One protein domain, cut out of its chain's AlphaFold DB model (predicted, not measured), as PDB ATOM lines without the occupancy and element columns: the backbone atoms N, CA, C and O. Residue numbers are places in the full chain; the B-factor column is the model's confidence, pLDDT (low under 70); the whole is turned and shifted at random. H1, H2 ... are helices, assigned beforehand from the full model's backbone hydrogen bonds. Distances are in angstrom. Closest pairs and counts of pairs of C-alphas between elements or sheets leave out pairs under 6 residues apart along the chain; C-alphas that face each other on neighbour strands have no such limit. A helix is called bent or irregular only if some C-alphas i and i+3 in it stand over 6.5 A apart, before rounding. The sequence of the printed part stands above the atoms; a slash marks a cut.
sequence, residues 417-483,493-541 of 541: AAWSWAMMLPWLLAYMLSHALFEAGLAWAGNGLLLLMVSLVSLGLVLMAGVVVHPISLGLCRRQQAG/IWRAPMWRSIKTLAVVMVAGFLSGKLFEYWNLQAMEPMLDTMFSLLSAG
ATOM      1  N   ALA A 417      42.294  -0.106 123.632       82.81
ATOM      2  CA  ALA A 417      43.240   0.553 124.526       82.81
ATOM      3  C   ALA A 417      43.813   1.841 123.914       82.81
ATOM      4  O   ALA A 417      43.851   2.865 124.590       82.81
ATOM      5  N   ALA A 418      44.212   1.817 122.636       86.19
ATOM      6  CA  ALA A 418      44.749   3.002 121.969       86.19
ATOM      7  C   ALA A 418      43.708   4.127 121.890       86.19
ATOM      8  O   ALA A 418      44.017   5.269 122.221       86.19
ATOM      9  N   TRP A 419      42.472   3.794 121.498       87.31
ATOM     10  CA  TRP A 419      41.372   4.759 121.432       87.31
ATOM     11  C   TRP A 419      41.007   5.311 122.809       87.31
ATOM     12  O   TRP A 419      40.863   6.521 122.937       87.31
ATOM     13  N   SER A 420      40.915   4.471 123.840       84.81
ATOM     14  CA  SER A 420      40.621   4.926 125.201       84.81
ATOM     15  C   SER A 420      41.706   5.867 125.721       84.81
ATOM     16  O   SER A 420      41.383   6.971 126.143       84.81
ATOM     17  N   TRP A 421      42.987   5.496 125.615       86.81
ATOM     18  CA  TRP A 421      44.095   6.339 126.079       86.81
ATOM     19  C   TRP A 421      44.182   7.674 125.341       86.81
ATOM     20  O   TRP A 421      44.329   8.712 125.981       86.81
ATOM     21  N   ALA A 422      44.041   7.667 124.014       88.75
ATOM     22  CA  ALA A 422      44.083   8.899 123.230       88.75
ATOM     23  C   ALA A 422      42.905   9.840 123.532       88.75
ATOM     24  O   ALA A 422      43.036  11.053 123.383       88.75
ATOM     25  N   MET A 423      41.760   9.295 123.954       89.44
ATOM     26  CA  MET A 423      40.544  10.069 124.216       89.44
ATOM     27  C   MET A 423      40.432  10.575 125.658       89.44
ATOM     28  O   MET A 423      39.667  11.507 125.898       89.44
ATOM     29  N   MET A 424      41.227  10.045 126.597       88.50
ATOM     30  CA  MET A 424      41.236  10.494 127.997       88.50
ATOM     31  C   MET A 424      41.503  11.995 128.138       88.50
ATOM     32  O   MET A 424      40.792  12.668 128.879       88.50
ATOM     33  N   LEU A 425      42.500  12.526 127.424       89.69
ATOM     34  CA  LEU A 425      42.865  13.942 127.519       89.69
ATOM     35  C   LEU A 425      41.768  14.865 126.947       89.69
ATOM     36  O   LEU A 425      41.340  15.761 127.671       89.69
ATOM     37  N   PRO A 426      41.237  14.647 125.723       90.81
ATOM     38  CA  PRO A 426      40.083  15.398 125.227       90.81
ATOM     39  C   PRO A 426      38.861  15.337 126.147       90.81
ATOM     40  O   PRO A 426      38.202  16.355 126.345       90.81
ATOM     41  N   TRP A 427      38.554  14.168 126.723       92.50
ATOM     42  CA  TRP A 427      37.442  14.031 127.666       92.50
ATOM     43  C   TRP A 427      37.692  14.813 128.956       92.50
ATOM     44  O   TRP A 427      36.801  15.533 129.399       92.50
ATOM     45  N   LEU A 428      38.894  14.730 129.529       90.69
ATOM     46  CA  LEU A 428      39.254  15.484 130.728       90.69
ATOM     47  C   LEU A 428      39.179  16.994 130.482       90.69
ATOM     48  O   LEU A 428      38.588  17.713 131.277       90.69
ATOM     49  N   LEU A 429      39.715  17.477 129.359       88.94
ATOM     50  CA  LEU A 429      39.634  18.891 129.000       88.94
ATOM     51  C   LEU A 429      38.179  19.331 128.824       88.94
ATOM     52  O   LEU A 429      37.782  20.342 129.389       88.94
ATOM     53  N   ALA A 430      37.359  18.555 128.112       89.50
ATOM     54  CA  ALA A 430      35.939  18.863 127.952       89.50
ATOM     55  C   ALA A 430      35.192  18.920 129.296       89.50
ATOM     56  O   ALA A 430      34.377  19.819 129.498       89.50
ATOM     57  N   TYR A 431      35.500  18.006 130.222       90.88
ATOM     58  CA  TYR A 431      34.984  18.037 131.591       90.88
ATOM     59  C   TYR A 431      35.371  19.340 132.299       90.88
ATOM     60  O   TYR A 431      34.486  20.077 132.728       90.88
ATOM     61  N   MET A 432      36.669  19.658 132.351       87.44
ATOM     62  CA  MET A 432      37.190  20.842 133.043       87.44
ATOM     63  C   MET A 432      36.644  22.147 132.452       87.44
ATOM     64  O   MET A 432      36.215  23.025 133.192       87.44
ATOM     65  N   LEU A 433      36.591  22.259 131.120       85.38
ATOM     66  CA  LEU A 433      35.990  23.406 130.438       85.38
ATOM     67  C   LEU A 433      34.501  23.532 130.782       85.38
ATOM     68  O   LEU A 433      34.051  24.612 131.141       85.38
ATOM     69  N   SER A 434      33.729  22.442 130.720       84.75
ATOM     70  CA  SER A 434      32.299  22.487 131.066       84.75
ATOM     71  C   SER A 434      32.039  22.852 132.533       84.75
ATOM     72  O   SER A 434      31.049  23.517 132.830       84.75
ATOM     73  N   HIS A 435      32.943  22.451 133.429       85.38
ATOM     74  CA  HIS A 435      32.905  22.744 134.859       85.38
ATOM     75  C   HIS A 435      33.215  24.219 135.147       85.38
ATOM     76  O   HIS A 435      32.397  24.907 135.756       85.38
ATOM     77  N   ALA A 436      34.316  24.744 134.608       80.50
ATOM     78  CA  ALA A 436      34.734  26.133 134.813       80.50
ATOM     79  C   ALA A 436      33.747  27.159 134.236       80.50
ATOM     80  O   ALA A 436      33.510  28.208 134.827       80.50
ATOM     81  N   LEU A 437      33.112  26.851 133.102       76.69
ATOM     82  CA  LEU A 437      32.064  27.709 132.533       76.69
ATOM     83  C   LEU A 437      30.846  27.858 133.434       76.69
ATOM     84  O   LEU A 437      30.154  28.877 133.378       76.69
ATOM     85  N   PHE A 438      30.557  26.818 134.212       74.75
ATOM     86  CA  PHE A 438      29.500  26.871 135.196       74.75
ATOM     87  C   PHE A 438      29.927  27.739 136.387       74.75
ATOM     88  O   PHE A 438      29.188  28.655 136.737       74.75
ATOM     89  N   GLU A 439      31.122  27.514 136.948       74.69
ATOM     90  CA  GLU A 439      31.651  28.300 138.079       74.69
ATOM     91  C   GLU A 439      31.751  29.800 137.766       74.69
ATOM     92  O   GLU A 439      31.414  30.632 138.601       74.69
ATOM     93  N   ALA A 440      32.114  30.158 136.532       70.88
ATOM     94  CA  ALA A 440      32.164  31.545 136.075       70.88
ATOM     95  C   ALA A 440      30.774  32.219 135.936       70.88
ATOM     96  O   ALA A 440      30.682  33.352 135.462       70.88
ATOM     97  N   GLY A 441      29.671  31.532 136.265       65.38
ATOM     98  CA  GLY A 441      28.297  32.055 136.184       65.38
ATOM     99  C   GLY A 441      27.777  32.271 134.753       65.38
ATOM    100  O   GLY A 441      26.640  32.703 134.542       65.38
ATOM    101  N   LEU A 442      28.583  31.936 133.742       58.66
ATOM    102  CA  LEU A 442      28.310  32.203 132.327       58.66
ATOM    103  C   LEU A 442      27.194  31.319 131.753       58.66
ATOM    104  O   LEU A 442      26.540  31.708 130.784       58.66
ATOM    105  N   ALA A 443      26.929  30.164 132.370       55.34
ATOM    106  CA  ALA A 443      25.811  29.293 132.011       55.34
ATOM    107  C   ALA A 443      24.431  29.894 132.349       55.34
ATOM    108  O   ALA A 443      23.453  29.598 131.662       55.34
ATOM    109  N   TRP A 444      24.345  30.750 133.374       52.19
ATOM    110  CA  TRP A 444      23.102  31.414 133.798       52.19
ATOM    111  C   TRP A 444      22.864  32.755 133.094       52.19
ATOM    112  O   TRP A 444      21.720  33.185 132.966       52.19
ATOM    113  N   ALA A 445      23.915  33.385 132.565       54.38
ATOM    114  CA  ALA A 445      23.847  34.683 131.888       54.38
ATOM    115  C   ALA A 445      23.197  34.652 130.481       54.38
ATOM    116  O   ALA A 445      23.252  35.642 129.757       54.38
ATOM    117  N   GLY A 446      22.598  33.530 130.055       56.00
ATOM    118  CA  GLY A 446      21.913  33.412 128.757       56.00
ATOM    119  C   GLY A 446      22.838  33.321 127.533       56.00
ATOM    120  O   GLY A 446      22.363  33.337 126.398       56.00
ATOM    121  N   ASN A 447      24.151  33.171 127.731       63.78
ATOM    122  CA  ASN A 447      25.150  33.143 126.659       63.78
ATOM    123  C   ASN A 447      25.262  31.762 125.986       63.78
ATOM    124  O   ASN A 447      26.310  31.115 126.007       63.78
ATOM    125  N   GLY A 448      24.186  31.321 125.323       66.94
ATOM    126  CA  GLY A 448      24.149  30.058 124.570       66.94
ATOM    127  C   GLY A 448      25.237  29.938 123.489       66.94
ATOM    128  O   GLY A 448      25.675  28.834 123.171       66.94
ATOM    129  N   LEU A 449      25.739  31.071 122.984       73.31
ATOM    130  CA  LEU A 449      26.858  31.123 122.042       73.31
ATOM    131  C   LEU A 449      28.148  30.535 122.634       73.31
ATOM    132  O   LEU A 449      28.873  29.826 121.945       73.31
ATOM    133  N   LEU A 450      28.433  30.789 123.911       73.62
ATOM    134  CA  LEU A 450      29.686  30.377 124.542       73.62
ATOM    135  C   LEU A 450      29.685  28.878 124.886       73.62
ATOM    136  O   LEU A 450      30.683  28.190 124.671       73.62
ATOM    137  N   LEU A 451      28.527  28.342 125.291       75.12
ATOM    138  CA  LEU A 451      28.302  26.896 125.427       75.12
ATOM    139  C   LEU A 451      28.465  26.164 124.086       75.12
ATOM    140  O   LEU A 451      29.049  25.079 124.031       75.12
ATOM    141  N   LEU A 452      27.983  26.772 122.998       80.12
ATOM    142  CA  LEU A 452      28.158  26.247 121.648       80.12
ATOM    143  C   LEU A 452      29.633  26.266 121.226       80.12
ATOM    144  O   LEU A 452      30.124  25.261 120.720       80.12
ATOM    145  N   MET A 453      30.365  27.350 121.501       82.56
ATOM    146  CA  MET A 453      31.800  27.438 121.208       82.56
ATOM    147  C   MET A 453      32.608  26.375 121.952       82.56
ATOM    148  O   MET A 453      33.424  25.695 121.338       82.56
ATOM    149  N   VAL A 454      32.350  26.162 123.242       82.88
ATOM    150  CA  VAL A 454      33.056  25.127 124.015       82.88
ATOM    151  C   VAL A 454      32.707  23.731 123.520       82.88
ATOM    152  O   VAL A 454      33.604  22.915 123.333       82.88
ATOM    153  N   SER A 455      31.440  23.482 123.191       84.44
ATOM    154  CA  SER A 455      31.026  22.216 122.579       84.44
ATOM    155  C   SER A 455      31.743  21.962 121.246       84.44
ATOM    156  O   SER A 455      32.185  20.842 120.990       84.44
ATOM    157  N   LEU A 456      31.908  22.994 120.408       88.12
ATOM    158  CA  LEU A 456      32.641  22.904 119.141       88.12
ATOM    159  C   LEU A 456      34.141  22.674 119.352       88.12
ATOM    160  O   LEU A 456      34.725  21.849 118.652       88.12
ATOM    161  N   VAL A 457      34.760  23.350 120.324       89.12
ATOM    162  CA  VAL A 457      36.176  23.157 120.674       89.12
ATOM    163  C   VAL A 457      36.407  21.740 121.197       89.12
ATOM    164  O   VAL A 457      37.293  21.042 120.708       89.12
ATOM    165  N   SER A 458      35.580  21.265 122.129       88.38
ATOM    166  CA  SER A 458      35.665  19.904 122.664       88.38
ATOM    167  C   SER A 458      35.433  18.841 121.587       88.38
ATOM    168  O   SER A 458      36.148  17.838 121.543       88.38
ATOM    169  N   LEU A 459      34.485  19.069 120.670       90.56
ATOM    170  CA  LEU A 459      34.284  18.199 119.513       90.56
ATOM    171  C   LEU A 459      35.518  18.205 118.600       90.56
ATOM    172  O   LEU A 459      35.990  17.138 118.216       90.56
ATOM    173  N   GLY A 460      36.078  19.381 118.304       90.50
ATOM    174  CA  GLY A 460      37.305  19.538 117.523       90.50
ATOM    175  C   GLY A 460      38.487  18.771 118.120       90.50
ATOM    176  O   GLY A 460      39.173  18.053 117.395       90.50
ATOM    177  N   LEU A 461      38.675  18.827 119.442       89.88
ATOM    178  CA  LEU A 461      39.715  18.067 120.146       89.88
ATOM    179  C   LEU A 461      39.529  16.549 120.001       89.88
ATOM    180  O   LEU A 461      40.497  15.838 119.730       89.88
ATOM    181  N   VAL A 462      38.296  16.042 120.116       90.19
ATOM    182  CA  VAL A 462      37.992  14.614 119.896       90.19
ATOM    183  C   VAL A 462      38.231  14.205 118.439       90.19
ATOM    184  O   VAL A 462      38.770  13.125 118.188       90.19
ATOM    185  N   LEU A 463      37.876  15.055 117.470       90.31
ATOM    186  CA  LEU A 463      38.137  14.805 116.048       90.31
ATOM    187  C   LEU A 463      39.643  14.741 115.759       90.31
ATOM    188  O   LEU A 463      40.098  13.791 115.120       90.31
ATOM    189  N   MET A 464      40.418  15.697 116.278       89.44
ATOM    190  CA  MET A 464      41.874  15.741 116.127       89.44
ATOM    191  C   MET A 464      42.551  14.530 116.773       89.44
ATOM    192  O   MET A 464      43.360  13.859 116.128       89.44
ATOM    193  N   ALA A 465      42.162  14.173 118.001       89.25
ATOM    194  CA  ALA A 465      42.632  12.953 118.654       89.25
ATOM    195  C   ALA A 465      42.278  11.700 117.833       89.25
ATOM    196  O   ALA A 465      43.090  10.784 117.722       89.25
ATOM    197  N   GLY A 466      41.103  11.686 117.195       88.69
ATOM    198  CA  GLY A 466      40.661  10.637 116.276       88.69
ATOM    199  C   GLY A 466      41.582  10.460 115.065       88.69
ATOM    200  O   GLY A 466      41.941   9.330 114.728       88.69
ATOM    201  N   VAL A 467      42.004  11.564 114.436       89.00
ATOM    202  CA  VAL A 467      42.935  11.557 113.290       89.00
ATOM    203  C   VAL A 467      44.302  10.998 113.687       89.00
ATOM    204  O   VAL A 467      44.889  10.235 112.923       89.00
ATOM    205  N   VAL A 468      44.784  11.318 114.892       88.25
ATOM    206  CA  VAL A 468      46.090  10.860 115.397       88.25
ATOM    207  C   VAL A 468      46.050   9.404 115.864       88.25
ATOM    208  O   VAL A 468      46.953   8.624 115.562       88.25
ATOM    209  N   VAL A 469      45.002   8.993 116.580       89.62
ATOM    210  CA  VAL A 469      44.917   7.631 117.122       89.62
ATOM    211  C   VAL A 469      44.590   6.599 116.052       89.62
ATOM    212  O   VAL A 469      44.987   5.442 116.177       89.62
ATOM    213  N   HIS A 470      43.903   6.990 114.977       87.44
ATOM    214  CA  HIS A 470      43.559   6.073 113.901       87.44
ATOM    215  C   HIS A 470      44.778   5.331 113.304       87.44
ATOM    216  O   HIS A 470      44.755   4.097 113.321       87.44
ATOM    217  N   PRO A 471      45.861   5.994 112.843       86.44
ATOM    218  CA  PRO A 471      47.052   5.312 112.331       86.44
ATOM    219  C   PRO A 471      47.783   4.485 113.398       86.44
ATOM    220  O   PRO A 471      48.287   3.406 113.087       86.44
ATOM    221  N   ILE A 472      47.790   4.925 114.662       86.81
ATOM    222  CA  ILE A 472      48.383   4.170 115.781       86.81
ATOM    223  C   ILE A 472      47.608   2.865 116.008       86.81
ATOM    224  O   ILE A 472      48.191   1.783 116.088       86.81
ATOM    225  N   SER A 473      46.279   2.959 116.037       87.69
ATOM    226  CA  SER A 473      45.360   1.829 116.156       87.69
ATOM    227  C   SER A 473      45.543   0.843 115.000       87.69
ATOM    228  O   SER A 473      45.680  -0.357 115.232       87.69
ATOM    229  N   LEU A 474      45.657   1.349 113.764       84.25
ATOM    230  CA  LEU A 474      45.951   0.541 112.578       84.25
ATOM    231  C   LEU A 474      47.285  -0.204 112.704       84.25
ATOM    232  O   LEU A 474      47.356  -1.388 112.377       84.25
ATOM    233  N   GLY A 475      48.338   0.467 113.176       84.38
ATOM    234  CA  GLY A 475      49.653  -0.141 113.377       84.38
ATOM    235  C   GLY A 475      49.625  -1.274 114.405       84.38
ATOM    236  O   GLY A 475      50.163  -2.354 114.152       84.38
ATOM    237  N   LEU A 476      48.949  -1.061 115.537       84.31
ATOM    238  CA  LEU A 476      48.792  -2.069 116.589       84.31
ATOM    239  C   LEU A 476      47.973  -3.275 116.111       84.31
ATOM    240  O   LEU A 476      48.398  -4.415 116.307       84.31
ATOM    241  N   CYS A 477      46.855  -3.042 115.420       84.94
ATOM    242  CA  CYS A 477      46.035  -4.119 114.871       84.94
ATOM    243  C   CYS A 477      46.775  -4.909 113.784       84.94
ATOM    244  O   CYS A 477      46.719  -6.134 113.786       84.94
ATOM    245  N   ARG A 478      47.537  -4.251 112.896       82.50
ATOM    246  CA  ARG A 478      48.361  -4.943 111.885       82.50
ATOM    247  C   ARG A 478      49.429  -5.837 112.510       82.50
ATOM    248  O   ARG A 478      49.676  -6.924 111.996       82.50
ATOM    249  N   ARG A 479      50.043  -5.404 113.617       83.44
ATOM    250  CA  ARG A 479      51.004  -6.228 114.369       83.44
ATOM    251  C   ARG A 479      50.339  -7.458 114.982       83.44
ATOM    252  O   ARG A 479      50.894  -8.543 114.880       83.44
ATOM    253  N   GLN A 480      49.146  -7.310 115.557       80.69
ATOM    254  CA  GLN A 480      48.382  -8.442 116.099       80.69
ATOM    255  C   GLN A 480      47.928  -9.418 114.999       80.69
ATOM    256  O   GLN A 480      48.017 -10.628 115.172       80.69
ATOM    257  N   GLN A 481      47.545  -8.903 113.828       81.38
ATOM    258  CA  GLN A 481      47.125  -9.695 112.666       81.38
ATOM    259  C   GLN A 481      48.273 -10.412 111.931       81.38
ATOM    260  O   GLN A 481      48.006 -11.173 110.998       81.38
ATOM    261  N   ALA A 482      49.539 -10.175 112.291       76.50
ATOM    262  CA  ALA A 482      50.689 -10.703 111.553       76.50
ATOM    263  C   ALA A 482      50.722 -12.244 111.514       76.50
ATOM    264  O   ALA A 482      51.155 -12.810 110.512       76.50
ATOM    265  N   GLY A 483      50.205 -12.907 112.554       72.44
ATOM    266  CA  GLY A 483      50.094 -14.369 112.633       72.44
ATOM    267  C   GLY A 483      48.912 -14.978 111.867       72.44
ATOM    268  O   GLY A 483      48.804 -16.200 111.803       72.44
ATOM    269  N   ILE A 493      37.896  -0.501 110.903       77.69
ATOM    270  CA  ILE A 493      36.775   0.450 110.965       77.69
ATOM    271  C   ILE A 493      37.076   1.512 112.018       77.69
ATOM    272  O   ILE A 493      37.122   1.226 113.209       77.69
ATOM    273  N   TRP A 494      37.214   2.762 111.580       77.62
ATOM    274  CA  TRP A 494      37.501   3.901 112.459       77.62
ATOM    275  C   TRP A 494      36.248   4.642 112.940       77.62
ATOM    276  O   TRP A 494      36.251   5.247 114.007       77.62
ATOM    277  N   ARG A 495      35.146   4.561 112.184       82.19
ATOM    278  CA  ARG A 495      33.901   5.283 112.494       82.19
ATOM    279  C   ARG A 495      33.256   4.815 113.799       82.19
ATOM    280  O   ARG A 495      32.695   5.623 114.528       82.19
ATOM    281  N   ALA A 496      33.329   3.519 114.094       82.88
ATOM    282  CA  ALA A 496      32.705   2.930 115.277       82.88
ATOM    283  C   ALA A 496      33.293   3.456 116.606       82.88
ATOM    284  O   ALA A 496      32.511   3.962 117.415       82.88
ATOM    285  N   PRO A 497      34.619   3.395 116.856       84.38
ATOM    286  CA  PRO A 497      35.192   3.946 118.085       84.38
ATOM    287  C   PRO A 497      35.025   5.467 118.172       84.38
ATOM    288  O   PRO A 497      34.690   5.976 119.235       84.38
ATOM    289  N   MET A 498      35.138   6.183 117.052       85.88
ATOM    290  CA  MET A 498      34.912   7.629 117.002       85.88
ATOM    291  C   MET A 498      33.494   8.020 117.450       85.88
ATOM    292  O   MET A 498      33.330   8.888 118.305       85.88
ATOM    293  N   TRP A 499      32.459   7.352 116.928       86.12
ATOM    294  CA  TRP A 499      31.076   7.597 117.347       86.12
ATOM    295  C   TRP A 499      30.842   7.286 118.825       86.12
ATOM    296  O   TRP A 499      30.071   7.993 119.477       86.12
ATOM    297  N   ARG A 500      31.498   6.254 119.375       87.69
ATOM    298  CA  ARG A 500      31.459   5.990 120.821       87.69
ATOM    299  C   ARG A 500      32.070   7.154 121.598       87.69
ATOM    300  O   ARG A 500      31.426   7.638 122.520       87.69
ATOM    301  N   SER A 501      33.231   7.661 121.186       87.62
ATOM    302  CA  SER A 501      33.884   8.794 121.853       87.62
ATOM    303  C   SER A 501      33.069  10.082 121.815       87.62
ATOM    304  O   SER A 501      33.052  10.802 122.810       87.62
ATOM    305  N   ILE A 502      32.355  10.355 120.718       88.38
ATOM    306  CA  ILE A 502      31.436  11.502 120.615       88.38
ATOM    307  C   ILE A 502      30.271  11.361 121.610       88.38
ATOM    308  O   ILE A 502      29.892  12.332 122.260       88.38
ATOM    309  N   LYS A 503      29.719  10.154 121.782       89.19
ATOM    310  CA  LYS A 503      28.674   9.905 122.792       89.19
ATOM    311  C   LYS A 503      29.210  10.059 124.215       89.19
ATOM    312  O   LYS A 503      28.553  10.687 125.039       89.19
ATOM    313  N   THR A 504      30.401   9.528 124.494       89.94
ATOM    314  CA  THR A 504      31.067   9.697 125.794       89.94
ATOM    315  C   THR A 504      31.326  11.170 126.092       89.94
ATOM    316  O   THR A 504      31.069  11.608 127.205       89.94
ATOM    317  N   LEU A 505      31.746  11.955 125.094       90.69
ATOM    318  CA  LEU A 505      31.973  13.392 125.236       90.69
ATOM    319  C   LEU A 505      30.725  14.123 125.755       90.69
ATOM    320  O   LEU A 505      30.830  14.918 126.683       90.69
ATOM    321  N   ALA A 506      29.545  13.819 125.206       88.19
ATOM    322  CA  ALA A 506      28.292  14.415 125.669       88.19
ATOM    323  C   ALA A 506      28.015  14.104 127.151       88.19
ATOM    324  O   ALA A 506      27.660  15.000 127.913       88.19
ATOM    325  N   VAL A 507      28.230  12.855 127.577       91.62
ATOM    326  CA  VAL A 507      28.065  12.440 128.982       91.62
ATOM    327  C   VAL A 507      29.066  13.156 129.891       91.62
ATOM    328  O   VAL A 507      28.692  13.637 130.957       91.62
ATOM    329  N   VAL A 508      30.325  13.257 129.462       91.62
ATOM    330  CA  VAL A 508      31.403  13.892 130.226       91.62
ATOM    331  C   VAL A 508      31.154  15.391 130.421       91.62
ATOM    332  O   VAL A 508      31.316  15.885 131.533       91.62
ATOM    333  N   MET A 509      30.692  16.104 129.390       87.88
ATOM    334  CA  MET A 509      30.344  17.528 129.507       87.88
ATOM    335  C   MET A 509      29.147  17.762 130.438       87.88
ATOM    336  O   MET A 509      29.150  18.703 131.225       87.88
ATOM    337  N   VAL A 510      28.129  16.891 130.402       88.00
ATOM    338  CA  VAL A 510      27.001  16.965 131.352       88.00
ATOM    339  C   VAL A 510      27.478  16.710 132.782       88.00
ATOM    340  O   VAL A 510      27.055  17.406 133.702       88.00
ATOM    341  N   ALA A 511      28.373  15.739 132.980       89.88
ATOM    342  CA  ALA A 511      28.947  15.460 134.291       89.88
ATOM    343  C   ALA A 511      29.752  16.652 134.833       89.88
ATOM    344  O   ALA A 511      29.587  16.990 136.002       89.88
ATOM    345  N   GLY A 512      30.563  17.307 133.994       86.88
ATOM    346  CA  GLY A 512      31.316  18.507 134.377       86.88
ATOM    347  C   GLY A 512      30.416  19.691 134.715       86.88
ATOM    348  O   GLY A 512      30.615  20.355 135.729       86.88
ATOM    349  N   PHE A 513      29.344  19.890 133.951       84.62
ATOM    350  CA  PHE A 513      28.330  20.892 134.273       84.62
ATOM    351  C   PHE A 513      27.661  20.632 135.637       84.62
ATOM    352  O   PHE A 513      27.535  21.532 136.467       84.62
ATOM    353  N   LEU A 514      27.244  19.387 135.898       84.44
ATOM    354  CA  LEU A 514      26.595  19.011 137.159       84.44
ATOM    355  C   LEU A 514      27.542  19.095 138.358       84.44
ATOM    356  O   LEU A 514      27.111  19.503 139.437       84.44
ATOM    357  N   SER A 515      28.818  18.734 138.195       86.00
ATOM    358  CA  SER A 515      29.797  18.893 139.270       86.00
ATOM    359  C   SER A 515      30.077  20.362 139.580       86.00
ATOM    360  O   SER A 515      30.321  20.676 140.739       86.00
ATOM    361  N   GLY A 516      29.965  21.265 138.599       81.44
ATOM    362  CA  GLY A 516      30.107  22.712 138.812       81.44
ATOM    363  C   GLY A 516      29.028  23.214 139.755       81.44
ATOM    364  O   GLY A 516      29.308  23.851 140.765       81.44
ATOM    365  N   LYS A 517      27.792  22.779 139.497       79.19
ATOM    366  CA  LYS A 517      26.637  23.068 140.350       79.19
ATOM    367  C   LYS A 517      26.791  22.545 141.775       79.19
ATOM    368  O   LYS A 517      26.369  23.202 142.721       79.19
ATOM    369  N   LEU A 518      27.363  21.355 141.939       81.31
ATOM    370  CA  LEU A 518      27.605  20.784 143.264       81.31
ATOM    371  C   LEU A 518      28.689  21.552 144.029       81.31
ATOM    372  O   LEU A 518      28.536  21.758 145.230       81.31
ATOM    373  N   PHE A 519      29.749  21.987 143.346       79.69
ATOM    374  CA  PHE A 519      30.833  22.768 143.950       79.69
ATOM    375  C   PHE A 519      30.349  24.147 144.405       79.69
ATOM    376  O   PHE A 519      30.636  24.535 145.536       79.69
ATOM    377  N   GLU A 520      29.531  24.821 143.589       73.88
ATOM    378  CA  GLU A 520      28.856  26.068 143.965       73.88
ATOM    379  C   GLU A 520      27.940  25.862 145.185       73.88
ATOM    380  O   GLU A 520      28.016  26.602 146.163       73.88
ATOM    381  N   TYR A 521      27.115  24.807 145.178       78.00
ATOM    382  CA  TYR A 521      26.184  24.516 146.275       78.00
ATOM    383  C   TYR A 521      26.887  24.206 147.609       78.00
ATOM    384  O   TYR A 521      26.349  24.500 148.676       78.00
ATOM    385  N   TRP A 522      28.081  23.607 147.570       78.38
ATOM    386  CA  TRP A 522      28.869  23.262 148.760       78.38
ATOM    387  C   TRP A 522      29.983  24.262 149.092       78.38
ATOM    388  O   TRP A 522      30.730  24.025 150.040       78.38
ATOM    389  N   ASN A 523      30.067  25.382 148.367       73.25
ATOM    390  CA  ASN A 523      31.061  26.441 148.567       73.25
ATOM    391  C   ASN A 523      32.511  25.910 148.601       73.25
ATOM    392  O   ASN A 523      33.322  26.297 149.448       73.25
ATOM    393  N   LEU A 524      32.815  24.960 147.712       73.81
ATOM    394  CA  LEU A 524      34.160  24.415 147.521       73.81
ATOM    395  C   LEU A 524      35.008  25.389 146.682       73.81
ATOM    396  O   LEU A 524      34.466  26.190 145.926       73.81
ATOM    397  N   GLN A 525      36.338  25.341 146.821       69.62
ATOM    398  CA  GLN A 525      37.238  26.203 146.041       69.62
ATOM    399  C   GLN A 525      37.070  25.966 144.532       69.62
ATOM    400  O   GLN A 525      37.024  24.816 144.092       69.62
ATOM    401  N   ALA A 526      37.023  27.063 143.769       65.06
ATOM    402  CA  ALA A 526      36.906  27.054 142.313       65.06
ATOM    403  C   ALA A 526      38.103  26.354 141.641       65.06
ATOM    404  O   ALA A 526      39.235  26.430 142.127       65.06
ATOM    405  N   MET A 527      37.864  25.705 140.498       65.69
ATOM    406  CA  MET A 527      38.906  25.052 139.687       65.69
ATOM    407  C   MET A 527      39.701  26.026 138.801       65.69
ATOM    408  O   MET A 527      40.709  25.629 138.213       65.69
ATOM    409  N   GLU A 528      39.291  27.291 138.725       64.81
ATOM    410  CA  GLU A 528      39.927  28.362 137.940       64.81
ATOM    411  C   GLU A 528      41.472  28.432 138.076       64.81
ATOM    412  O   GLU A 528      42.155  28.321 137.051       64.81
ATOM    413  N   PRO A 529      42.080  28.458 139.286       65.19
ATOM    414  CA  PRO A 529      43.542  28.491 139.425       65.19
ATOM    415  C   PRO A 529      44.241  27.230 138.891       65.19
ATOM    416  O   PRO A 529      45.398  27.276 138.473       65.19
ATOM    417  N   MET A 530      43.555  26.086 138.874       63.88
ATOM    418  CA  MET A 530      44.108  24.827 138.378       63.88
ATOM    419  C   MET A 530      44.167  24.809 136.842       63.88
ATOM    420  O   MET A 530      45.139  24.312 136.268       63.88
ATOM    421  N   LEU A 531      43.176  25.409 136.175       64.44
ATOM    422  CA  LEU A 531      43.149  25.584 134.719       64.44
ATOM    423  C   LEU A 531      44.225  26.558 134.234       64.44
ATOM    424  O   LEU A 531      44.930  26.229 133.281       64.44
ATOM    425  N   ASP A 532      44.423  27.687 134.915       68.50
ATOM    426  CA  ASP A 532      45.491  28.645 134.583       68.50
ATOM    427  C   ASP A 532      46.887  28.014 134.701       68.50
ATOM    428  O   ASP A 532      47.768  28.213 133.853       68.50
ATOM    429  N   THR A 533      47.077  27.161 135.709       68.25
ATOM    430  CA  THR A 533      48.320  26.397 135.887       68.25
ATOM    431  C   THR A 533      48.511  25.355 134.773       68.25
ATOM    432  O   THR A 533      49.624  25.129 134.305       68.25
ATOM    433  N   MET A 534      47.436  24.730 134.281       61.19
ATOM    434  CA  MET A 534      47.513  23.782 133.161       61.19
ATOM    435  C   MET A 534      47.740  24.469 131.809       61.19
ATOM    436  O   MET A 534      48.524  23.969 131.003       61.19
ATOM    437  N   PHE A 535      47.086  25.603 131.541       64.38
ATOM    438  CA  PHE A 535      47.283  26.366 130.304       64.38
ATOM    439  C   PHE A 535      48.690  26.960 130.215       64.38
ATOM    440  O   PHE A 535      49.301  26.920 129.144       64.38
ATOM    441  N   SER A 536      49.243  27.452 131.328       65.94
ATOM    442  CA  SER A 536      50.642  27.902 131.384       65.94
ATOM    443  C   SER A 536      51.636  26.762 131.136       65.94
ATOM    444  O   SER A 536      52.616  26.958 130.425       65.94
ATOM    445  N   LEU A 537      51.359  25.547 131.618       57.97
ATOM    446  CA  LEU A 537      52.175  24.362 131.316       57.97
ATOM    447  C   LEU A 537      52.050  23.877 129.860       57.97
ATOM    448  O   LEU A 537      53.039  23.429 129.289       57.97
ATOM    449  N   LEU A 538      50.865  23.968 129.247       52.47
ATOM    450  CA  LEU A 538      50.627  23.563 127.851       52.47
ATOM    451  C   LEU A 538      51.129  24.580 126.814       52.47
ATOM    452  O   LEU A 538      51.301  24.218 125.657       52.47
ATOM    453  N   SER A 539      51.318  25.840 127.209       50.59
ATOM    454  CA  SER A 539      51.867  26.913 126.361       50.59
ATOM    455  C   SER A 539      53.385  27.076 126.494       50.59
ATOM    456  O   SER A 539      53.998  27.751 125.669       50.59
ATOM    457  N   ALA A 540      53.986  26.458 127.516       47.81
ATOM    458  CA  ALA A 540      55.422  26.481 127.783       47.81
ATOM    459  C   ALA A 540      56.194  25.277 127.199       47.81
ATOM    460  O   ALA A 540      57.409  25.193 127.385       47.81
ATOM    461  N   GLY A 541      55.520  24.360 126.498       37.25
ATOM    462  CA  GLY A 541      56.117  23.250 125.744       37.25
ATOM    463  C   GLY A 541      55.607  23.231 124.315       37.25
ATOM    464  O   GLY A 541      56.358  22.727 123.450       37.25
TER     465      GLY A 541
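What this domain is: This is residues 417 to 483 and 493 to 541 of the 541 residues of an uncharacterized protein of Alcaligenaceae bacterium (UniProt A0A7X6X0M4). Three long helices, H1, H2 and H3, make an elongated up-and-down bundle, H1 and H2 as a nearly antiparallel hairpin and H3 packed on H1 at a slant. The last part of H2, residues 477 to 483, sticks out past one end of the bundle, and beyond H3 the chain folds back into a short helix, H4, that hangs off the bundle near H1. The printed part has 116 residues with four named helices, in the order H1, H2, H3, H4, and no named strand; the class is all helix. The whole is loose, with a radius of gyration of the C-alphas of 16.8 A and spans of 58 by 29 by 25 A.

Where its parts are: H1 is residues 417 to 439, 33.0 A long, and begins at C-alpha 417 at (43.240, 0.553, 124.526). It has a kink of 31 degrees near residue 425 and is only just irregular, with C-alphas 422 and 425 6.7 A apart. H2, residues 448 to 483, is the longest helix, 52.8 A, and ends at C-alpha 483 at (50.094, -14.369, 112.633). It has a kink of 34 degrees near residue 470 and is irregular, with C-alphas 480 and 483 7.1 A apart. H3 is residues 495 to 521, 39.6 A long. H4, residues 528 to 539, is 16.7 A long and ends at C-alpha 539 at (51.867, 26.913, 126.361).

How they stand to each other: H1, H2 and H3 form a bundle, up and down, each helix running against the one before it. H1 and H2 are a helical hairpin: they touch, closest at the C-alphas of Ala 430 and Ser 458, 5.4 A, at a shallow tilt of 11 degrees, opposite ways. H1 and H3 touch, closest at the C-alphas of His 435 and Gly 512, 4.6 A, at a shallow tilt of 32 degrees, the same way. H2 touches H3 with residues 458 to 466 alone, closest at the C-alphas of Gly 466 and Met 498, 6.5 A, at a steep tilt of 43 degrees, opposite ways. The packing is mostly aligned, but only just, with 2 of 3 pairs at a shallow tilt. H4 is close to H1 but not clearly touching: the closest C-alphas, of Ala 436 and Glu 528, are 6.5 A apart. H4 is apart from H2 and H3. In H3 and H4 every O i to N i+4 pair is within hydrogen-bond range; in H1 16 of 19 are, in H2 29 of 32.

The domain as a whole: The two C-alphas farthest apart, of Ala 445 and Gly 483, are 58.9 A apart. Residues 484 to 492 are not printed; C-alphas 483 and 493 are 20.0 A apart across the cut. The links H1 to H2 and H3 to H4 are short. Residues 444 to 449 and 532 to 541 stand free. Mean pLDDT of the printed part is 79.4; residues 441 to 448 and 525 to 541 are under 70.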